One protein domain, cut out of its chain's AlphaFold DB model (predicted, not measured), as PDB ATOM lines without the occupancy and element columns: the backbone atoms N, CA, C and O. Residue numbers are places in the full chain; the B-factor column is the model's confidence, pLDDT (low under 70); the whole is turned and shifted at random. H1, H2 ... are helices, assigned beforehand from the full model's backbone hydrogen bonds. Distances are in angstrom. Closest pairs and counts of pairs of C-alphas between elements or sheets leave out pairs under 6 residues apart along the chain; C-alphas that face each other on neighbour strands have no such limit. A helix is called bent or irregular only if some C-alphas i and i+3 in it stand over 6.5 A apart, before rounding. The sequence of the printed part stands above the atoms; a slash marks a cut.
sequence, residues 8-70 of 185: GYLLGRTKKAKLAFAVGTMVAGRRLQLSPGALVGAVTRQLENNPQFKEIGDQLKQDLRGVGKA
ATOM      1  N   GLY A   8     220.874 212.849 198.493       43.94
ATOM      2  CA  GLY A   8     221.518 213.752 199.470       43.94
ATOM      3  C   GLY A   8     220.576 214.058 200.642       43.94
ATOM      4  O   GLY A   8     220.137 215.139 200.970       43.94
ATOM      5  N   TYR A   9     220.126 213.089 201.353       56.00
ATOM      6  CA  TYR A   9     220.818 211.919 201.740       56.00
ATOM      7  C   TYR A   9     219.546 210.972 201.680       56.00
ATOM      8  O   TYR A   9     218.512 211.383 202.176       56.00
ATOM      9  N   LEU A  10     219.540 209.823 200.974       54.34
ATOM     10  CA  LEU A  10     218.496 208.773 200.791       54.34
ATOM     11  C   LEU A  10     217.959 207.979 202.018       54.34
ATOM     12  O   LEU A  10     216.763 207.774 202.127       54.34
ATOM     13  N   LEU A  11     218.769 207.526 202.969       49.31
ATOM     14  CA  LEU A  11     218.336 206.907 204.248       49.31
ATOM     15  C   LEU A  11     219.322 207.082 205.468       49.31
ATOM     16  O   LEU A  11     220.437 206.592 205.433       49.31
ATOM     17  N   GLY A  12     218.980 207.850 206.516       61.09
ATOM     18  CA  GLY A  12     219.901 208.679 207.326       61.09
ATOM     19  C   GLY A  12     219.529 210.185 207.546       61.09
ATOM     20  O   GLY A  12     220.148 210.823 208.385       61.09
ATOM     21  N   ARG A  13     218.493 210.843 206.972       55.53
ATOM     22  CA  ARG A  13     218.119 211.110 205.546       55.53
ATOM     23  C   ARG A  13     216.606 211.393 205.349       55.53
ATOM     24  O   ARG A  13     216.206 211.803 204.273       55.53
ATOM     25  N   THR A  14     215.764 211.284 206.390       59.66
ATOM     26  CA  THR A  14     214.321 211.648 206.351       59.66
ATOM     27  C   THR A  14     213.989 212.998 206.999       59.66
ATOM     28  O   THR A  14     212.996 213.609 206.630       59.66
ATOM     29  N   LYS A  15     214.797 213.526 207.934       60.44
ATOM     30  CA  LYS A  15     214.524 214.835 208.575       60.44
ATOM     31  C   LYS A  15     214.687 216.012 207.608       60.44
ATOM     32  O   LYS A  15     213.789 216.841 207.505       60.44
ATOM     33  N   LYS A  16     215.794 216.060 206.859       66.62
ATOM     34  CA  LYS A  16     216.005 217.092 205.828       66.62
ATOM     35  C   LYS A  16     215.103 216.877 204.609       66.62
ATOM     36  O   LYS A  16     214.649 217.856 204.036       66.62
ATOM     37  N   ALA A  17     214.752 215.625 204.293       71.12
ATOM     38  CA  ALA A  17     213.754 215.314 203.273       71.12
ATOM     39  C   ALA A  17     212.344 215.761 203.689       71.12
ATOM     40  O   ALA A  17     211.659 216.367 202.884       71.12
ATOM     41  N   LYS A  18     211.923 215.557 204.946       65.06
ATOM     42  CA  LYS A  18     210.631 216.054 205.454       65.06
ATOM     43  C   LYS A  18     210.571 217.576 205.444       65.06
ATOM     44  O   LYS A  18     209.547 218.122 205.062       65.06
ATOM     45  N   LEU A  19     211.658 218.253 205.817       79.75
ATOM     46  CA  LEU A  19     211.712 219.713 205.779       79.75
ATOM     47  C   LEU A  19     211.682 220.236 204.337       79.75
ATOM     48  O   LEU A  19     210.870 221.094 204.017       79.75
ATOM     49  N   ALA A  20     212.509 219.678 203.449       79.69
ATOM     50  CA  ALA A  20     212.527 220.042 202.036       79.69
ATOM     51  C   ALA A  20     211.204 219.705 201.336       79.69
ATOM     52  O   ALA A  20     210.751 220.473 200.498       79.69
ATOM     53  N   PHE A  21     210.557 218.599 201.705       79.75
ATOM     54  CA  PHE A  21     209.253 218.221 201.182       79.75
ATOM     55  C   PHE A  21     208.167 219.154 201.695       79.75
ATOM     56  O   PHE A  21     207.377 219.613 200.888       79.75
ATOM     57  N   ALA A  22     208.144 219.492 202.987       81.38
ATOM     58  CA  ALA A  22     207.179 220.430 203.558       81.38
ATOM     59  C   ALA A  22     207.340 221.839 202.972       81.38
ATOM     60  O   ALA A  22     206.371 222.429 202.513       81.38
ATOM     61  N   VAL A  23     208.570 222.356 202.913       83.00
ATOM     62  CA  VAL A  23     208.860 223.662 202.304       83.00
ATOM     63  C   VAL A  23     208.579 223.619 200.800       83.00
ATOM     64  O   VAL A  23     207.939 224.520 200.267       83.00
ATOM     65  N   GLY A  24     208.974 222.541 200.123       82.19
ATOM     66  CA  GLY A  24     208.720 222.319 198.702       82.19
ATOM     67  C   GLY A  24     207.231 222.239 198.368       82.19
ATOM     68  O   GLY A  24     206.797 222.898 197.432       82.19
ATOM     69  N   THR A  25     206.424 221.514 199.151       76.75
ATOM     70  CA  THR A  25     204.960 221.446 198.973       76.75
ATOM     71  C   THR A  25     204.262 222.726 199.399       76.75
ATOM     72  O   THR A  25     203.296 223.108 198.752       76.75
ATOM     73  N   MET A  26     204.746 223.437 200.417       79.00
ATOM     74  CA  MET A  26     204.182 224.730 200.810       79.00
ATOM     75  C   MET A  26     204.403 225.785 199.719       79.00
ATOM     76  O   MET A  26     203.475 226.506 199.354       79.00
ATOM     77  N   VAL A  27     205.610 225.845 199.149       79.88
ATOM     78  CA  VAL A  27     205.939 226.780 198.065       79.88
ATOM     79  C   VAL A  27     205.283 226.352 196.752       79.88
ATOM     80  O   VAL A  27     204.685 227.191 196.085       79.88
ATOM     81  N   ALA A  28     205.316 225.066 196.389       76.88
ATOM     82  CA  ALA A  28     204.641 224.562 195.192       76.88
ATOM     83  C   ALA A  28     203.116 224.697 195.295       76.88
ATOM     84  O   ALA A  28     202.483 225.136 194.342       76.88
ATOM     85  N   GLY A  29     202.527 224.411 196.457       71.44
ATOM     86  CA  GLY A  29     201.098 224.587 196.712       71.44
ATOM     87  C   GLY A  29     200.676 226.051 196.611       71.44
ATOM     88  O   GLY A  29     199.699 226.364 195.934       71.44
ATOM     89  N   ARG A  30     201.459 226.973 197.193       70.44
ATOM     90  CA  ARG A  30     201.176 228.416 197.112       70.44
ATOM     91  C   ARG A  30     201.404 228.993 195.714       70.44
ATOM     92  O   ARG A  30     200.666 229.888 195.316       70.44
ATOM     93  N   ARG A  31     202.397 228.503 194.964       69.00
ATOM     94  CA  ARG A  31     202.726 229.030 193.628       69.00
ATOM     95  C   ARG A  31     201.882 228.425 192.502       69.00
ATOM     96  O   ARG A  31     201.706 229.085 191.487       69.00
ATOM     97  N   LEU A  32     201.363 227.208 192.673       68.31
ATOM     98  CA  LEU A  32     200.579 226.501 191.652       68.31
ATOM     99  C   LEU A  32     199.071 226.464 191.947       68.31
ATOM    100  O   LEU A  32     198.332 225.914 191.139       68.31
ATOM    101  N   GLN A  33     198.608 227.003 193.087       64.06
ATOM    102  CA  GLN A  33     197.194 226.947 193.521       64.06
ATOM    103  C   GLN A  33     196.611 225.518 193.478       64.06
ATOM    104  O   GLN A  33     195.402 225.309 193.384       64.06
ATOM    105  N   LEU A  34     197.485 224.510 193.547       66.12
ATOM    106  CA  LEU A  34     197.111 223.109 193.504       66.12
ATOM    107  C   LEU A  34     196.515 222.752 194.858       66.12
ATOM    108  O   LEU A  34     197.227 222.597 195.851       66.12
ATOM    109  N   SER A  35     195.191 222.623 194.889       70.62
ATOM    110  CA  SER A  35     194.497 222.031 196.026       70.62
ATOM    111  C   SER A  35     195.075 220.632 196.293       70.62
ATOM    112  O   SER A  35     195.180 219.835 195.353       70.62
ATOM    113  N   PRO A  36     195.408 220.282 197.551       71.31
ATOM    114  CA  PRO A  36     195.804 218.925 197.924       71.31
ATOM    115  C   PRO A  36     194.810 217.872 197.419       71.31
ATOM    116  O   PRO A  36     195.214 216.799 196.980       71.31
ATOM    117  N   GLY A  37     193.514 218.207 197.391       77.75
ATOM    118  CA  GLY A  37     192.467 217.342 196.850       77.75
ATOM    119  C   GLY A  37     192.554 217.138 195.334       77.75
ATOM    120  O   GLY A  37     192.250 216.050 194.859       77.75
ATOM    121  N   ALA A  38     193.019 218.132 194.573       78.56
ATOM    122  CA  ALA A  38     193.193 218.014 193.124       78.56
ATOM    123  C   ALA A  38     194.398 217.132 192.760       78.56
ATOM    124  O   ALA A  38     194.313 216.329 191.835       78.56
ATOM    125  N   LEU A  39     195.494 217.226 193.521       80.06
ATOM    126  CA  LEU A  39     196.652 216.337 193.367       80.06
ATOM    127  C   LEU A  39     196.310 214.898 193.744       80.06
ATOM    128  O   LEU A  39     196.616 213.980 192.988       80.06
ATOM    129  N   VAL A  40     195.638 214.705 194.881       82.56
ATOM    130  CA  VAL A  40     195.140 213.386 195.280       82.56
ATOM    131  C   VAL A  40     194.189 212.850 194.216       82.56
ATOM    132  O   VAL A  40     194.375 211.727 193.777       82.56
ATOM    133  N   GLY A  41     193.255 213.664 193.719       81.62
ATOM    134  CA  GLY A  41     192.354 213.287 192.633       81.62
ATOM    135  C   GLY A  41     193.091 212.876 191.357       81.62
ATOM    136  O   GLY A  41     192.766 211.843 190.787       81.62
ATOM    137  N   ALA A  42     194.116 213.620 190.934       81.25
ATOM    138  CA  ALA A  42     194.920 213.287 189.758       81.25
ATOM    139  C   ALA A  42     195.706 211.978 189.938       81.25
ATOM    140  O   ALA A  42     195.728 211.149 189.033       81.25
ATOM    141  N   VAL A  43     196.292 211.759 191.118       81.38
ATOM    142  CA  VAL A  43     196.992 210.513 191.459       81.38
ATOM    143  C   VAL A  43     196.010 209.346 191.540       81.38
ATOM    144  O   VAL A  43     196.265 208.305 190.952       81.38
ATOM    145  N   THR A  44     194.861 209.515 192.194       80.69
ATOM    146  CA  THR A  44     193.802 208.499 192.246       80.69
ATOM    147  C   THR A  44     193.333 208.145 190.843       80.69
ATOM    148  O   THR A  44     193.246 206.968 190.527       80.69
ATOM    149  N   ARG A  45     193.141 209.135 189.968       79.19
ATOM    150  CA  ARG A  45     192.774 208.908 188.567       79.19
ATOM    151  C   ARG A  45     193.869 208.149 187.813       79.19
ATOM    152  O   ARG A  45     193.566 207.231 187.064       79.19
ATOM    153  N   GLN A  46     195.140 208.479 188.044       79.19
ATOM    154  CA  GLN A  46     196.289 207.773 187.466       79.19
ATOM    155  C   GLN A  46     196.371 206.310 187.938       79.19
ATOM    156  O   GLN A  46     196.687 205.424 187.148       79.19
ATOM    157  N   LEU A  47     196.075 206.059 189.216       76.62
ATOM    158  CA  LEU A  47     196.045 204.724 189.816       76.62
ATOM    159  C   LEU A  47     194.831 203.919 189.332       76.62
ATOM    160  O   LEU A  47     194.966 202.739 189.042       76.62
ATOM    161  N   GLU A  48     193.664 204.544 189.183       75.81
ATOM    162  CA  GLU A  48     192.454 203.903 188.650       75.81
ATOM    163  C   GLU A  48     192.590 203.544 187.163       75.81
ATOM    164  O   GLU A  48     192.042 202.536 186.720       75.81
ATOM    165  N   ASN A  49     193.371 204.320 186.409       75.81
ATOM    166  CA  ASN A  49     193.676 204.056 185.005       75.81
ATOM    167  C   ASN A  49     194.697 202.918 184.797       75.81
ATOM    168  O   ASN A  49     194.979 202.567 183.652       75.81
ATOM    169  N   ASN A  50     195.254 202.337 185.868       78.25
ATOM    170  CA  ASN A  50     196.164 201.198 185.789       78.25
ATOM    171  C   ASN A  50     195.551 199.964 186.494       78.25
ATOM    172  O   ASN A  50     195.347 199.985 187.711       78.25
ATOM    173  N   PRO A  51     195.283 198.863 185.763       69.94
ATOM    174  CA  PRO A  51     194.550 197.708 186.286       69.94
ATOM    175  C   PRO A  51     195.225 197.036 187.490       69.94
ATOM    176  O   PRO A  51     194.530 196.488 188.339       69.94
ATOM    177  N   GLN A  52     196.550 197.146 187.632       72.62
ATOM    178  CA  GLN A  52     197.286 196.560 188.761       72.62
ATOM    179  C   GLN A  52     196.985 197.252 190.100       72.62
ATOM    180  O   GLN A  52     197.079 196.636 191.158       72.62
ATOM    181  N   PHE A  53     196.607 198.533 190.074       78.06
ATOM    182  CA  PHE A  53     196.323 199.310 191.283       78.06
ATOM    183  C   PHE A  53     194.843 199.335 191.640       78.06
ATOM    184  O   PHE A  53     194.501 199.680 192.769       78.06
ATOM    185  N   LYS A  54     193.967 198.945 190.713       74.94
ATOM    186  CA  LYS A  54     192.531 198.846 190.960       74.94
ATOM    187  C   LYS A  54     192.212 197.742 191.966       74.94
ATOM    188  O   LYS A  54     191.470 197.988 192.906       74.94
ATOM    189  N   GLU A  55     192.833 196.575 191.827       77.06
ATOM    190  CA  GLU A  55     192.648 195.456 192.764       77.06
ATOM    191  C   GLU A  55     193.131 195.817 194.174       77.06
ATOM    192  O   GLU A  55     192.433 195.588 195.160       77.06
ATOM    193  N   ILE A  56     194.290 196.476 194.258       78.75
ATOM    194  CA  ILE A  56     194.869 196.963 195.514       78.75
ATOM    195  C   ILE A  56     193.993 198.077 196.106       78.75
ATOM    196  O   ILE A  56     193.688 198.071 197.295       78.75
ATOM    197  N   GLY A  57     193.543 199.028 195.289       76.56
ATOM    198  CA  GLY A  57     192.691 200.138 195.714       76.56
ATOM    199  C   GLY A  57     191.312 199.689 196.189       76.56
ATOM    200  O   GLY A  57     190.790 200.255 197.149       76.56
ATOM    201  N   ASP A  58     190.743 198.659 195.565       78.81
ATOM    202  CA  ASP A  58     189.456 198.087 195.952       78.81
ATOM    203  C   ASP A  58     189.589 197.275 197.256       78.81
ATOM    204  O   ASP A  58     188.747 197.423 198.142       78.81
ATOM    205  N   GLN A  59     190.692 196.540 197.457       80.00
ATOM    206  CA  GLN A  59     191.010 195.886 198.738       80.00
ATOM    207  C   GLN A  59     191.231 196.901 199.864       80.00
ATOM    208  O   GLN A  59     190.615 196.799 200.922       80.00
ATOM    209  N   LEU A  60     192.021 197.950 199.621       80.38
ATOM    210  CA  LEU A  60     192.240 199.003 200.609       80.38
ATOM    211  C   LEU A  60     190.949 199.764 200.914       80.38
ATOM    212  O   LEU A  60     190.695 200.064 202.072       80.38
ATOM    213  N   LYS A  61     190.104 200.077 199.925       79.31
ATOM    214  CA  LYS A  61     188.798 200.714 200.176       79.31
ATOM    215  C   LYS A  61     187.874 199.807 200.986       79.31
ATOM    216  O   LYS A  61     187.135 200.327 201.819       79.31
ATOM    217  N   GLN A  62     187.904 198.495 200.753       81.94
ATOM    218  CA  GLN A  62     187.125 197.510 201.503       81.94
ATOM    219  C   GLN A  62     187.600 197.421 202.962       81.94
ATOM    220  O   GLN A  62     186.783 197.546 203.875       81.94
ATOM    221  N   ASP A  63     188.913 197.321 203.178       75.75
ATOM    222  CA  ASP A  63     189.528 197.212 204.504       75.75
ATOM    223  C   ASP A  63     189.436 198.533 205.284       75.75
ATOM    224  O   ASP A  63     189.096 198.561 206.468       75.75
ATOM    225  N   LEU A  64     189.646 199.670 204.614       72.06
ATOM    226  CA  LEU A  64     189.587 201.003 205.221       72.06
ATOM    227  C   LEU A  64     188.154 201.506 205.438       72.06
ATOM    228  O   LEU A  64     187.965 202.429 206.232       72.06
ATOM    229  N   ARG A  65     187.131 200.907 204.807       73.31
ATOM    230  CA  ARG A  65     185.720 201.292 205.013       73.31
ATOM    231  C   ARG A  65     185.265 201.122 206.465       73.31
ATOM    232  O   ARG A  65     184.381 201.859 206.895       73.31
ATOM    233  N   GLY A  66     185.864 200.183 207.204       70.06
ATOM    234  CA  GLY A  66     185.547 199.907 208.610       70.06
ATOM    235  C   GLY A  66     186.466 200.612 209.614       70.06
ATOM    236  O   GLY A  66     185.989 201.174 210.597       70.06
ATOM    237  N   VAL A  67     187.778 200.638 209.363       67.25
ATOM    238  CA  VAL A  67     188.776 201.199 210.301       67.25
ATOM    239  C   VAL A  67     189.085 202.681 210.065       67.25
ATOM    240  O   VAL A  67     189.437 203.398 211.001       67.25
ATOM    241  N   GLY A  68     188.899 203.181 208.841       63.81
ATOM    242  CA  GLY A  68     189.313 204.526 208.435       63.81
ATOM    243  C   GLY A  68     188.404 205.672 208.880       63.81
ATOM    244  O   GLY A  68     188.827 206.818 208.776       63.81
ATOM    245  N   LYS A  69     187.183 205.405 209.368       66.69
ATOM    246  CA  LYS A  69     186.261 206.441 209.884       66.69
ATOM    247  C   LYS A  69     186.182 206.508 211.410       66.69
ATOM    248  O   LYS A  69     185.946 207.583 211.945       66.69
ATOM    249  N   ALA A  70     186.351 205.385 212.106       67.81
ATOM    250  CA  ALA A  70     186.113 205.315 213.550       67.81
ATOM    251  C   ALA A  70     187.391 205.481 214.394       67.81
ATOM    252  O   ALA A  70     187.330 206.034 215.486       67.81
TER     253      ALA A  70
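AT A GLANCE: This is residues 8 to 70 of the 185 residues of an uncharacterized protein of Streptomyces alboflavus (UniProt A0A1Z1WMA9). Three helices are joined end to end in an open zigzag with no shared core: H1 and H2 make an L-shaped corner, and H2 and H3 make a V as the printed part folds back. H1 and H3 are the two outlying arms, and the residues that stick out are 10 to 15, 18 to 24 in H1, and 59 to 70, of which 59 to 67 belong to H3. You have 63 printed residues here, with three named helices in the order H1, H2, H3 and no named strand, and the class is all helix. The whole is only just loose, close to extended, with a radius of gyration of the C-alphas of 15.8 A and spans of 36 by 31 by 29 A.

IN THESE COORDINATES: Begin at Gly 8 and pass residues 8 to 14, which belong to no named helix. Find C-alpha 15 at (214.524, 214.835, 208.575); from there H1, residues 15 to 32, runs 24.8 A to C-alpha 32 at (200.579, 226.501, 191.652). After a tight link of 3 residues, H2 holds residues 36 to 48 and measures 18.0 A from first to last C-alpha. After a tight link of 2 residues, H3, residues 51 to 67, runs 24.9 A and ends with C-alpha 67 at (188.776, 201.199, 210.301). H3 is neither bent nor irregular, but only just: C-alphas 63 and 66 are 6.3 A apart.

HOW THE PARTS SIT: Look first at Gly 29 and Pro 36, the closest C-alphas of H1 and H2, 7.8 A apart; these helices are close but not clearly touching. Their lines are about perpendicular, at 79 degrees, and their centres are 18.5 A apart. Next look where H2 and H3 meet: they only just touch, with 3 pairs of C-alphas within 8 A, and they touch only at the corner by their link. H2 touches with residues 47 to 48 alone and H3 with residues 53 to 54 alone; the closest C-alphas are those of Glu 48 and Lys 54, at 5.6 A. H2 and H3 run opposite ways at a steep tilt of 55 degrees. H1 and H3 are apart. In the backbones of H1 and H2 every O i to N i+4 pair is within hydrogen-bond range, while in H3 it is 9 of 13.

THE WHOLE: The two C-alphas farthest apart are those of Gly 8 and Gly 66, at 39.6 A. The printed part has no cut, and both links between helices are tight. Mean pLDDT of the printed part is 72.8; look for values under 70 at residues 8 to 16, 18, 31 to 34, 51 and 67 to 70.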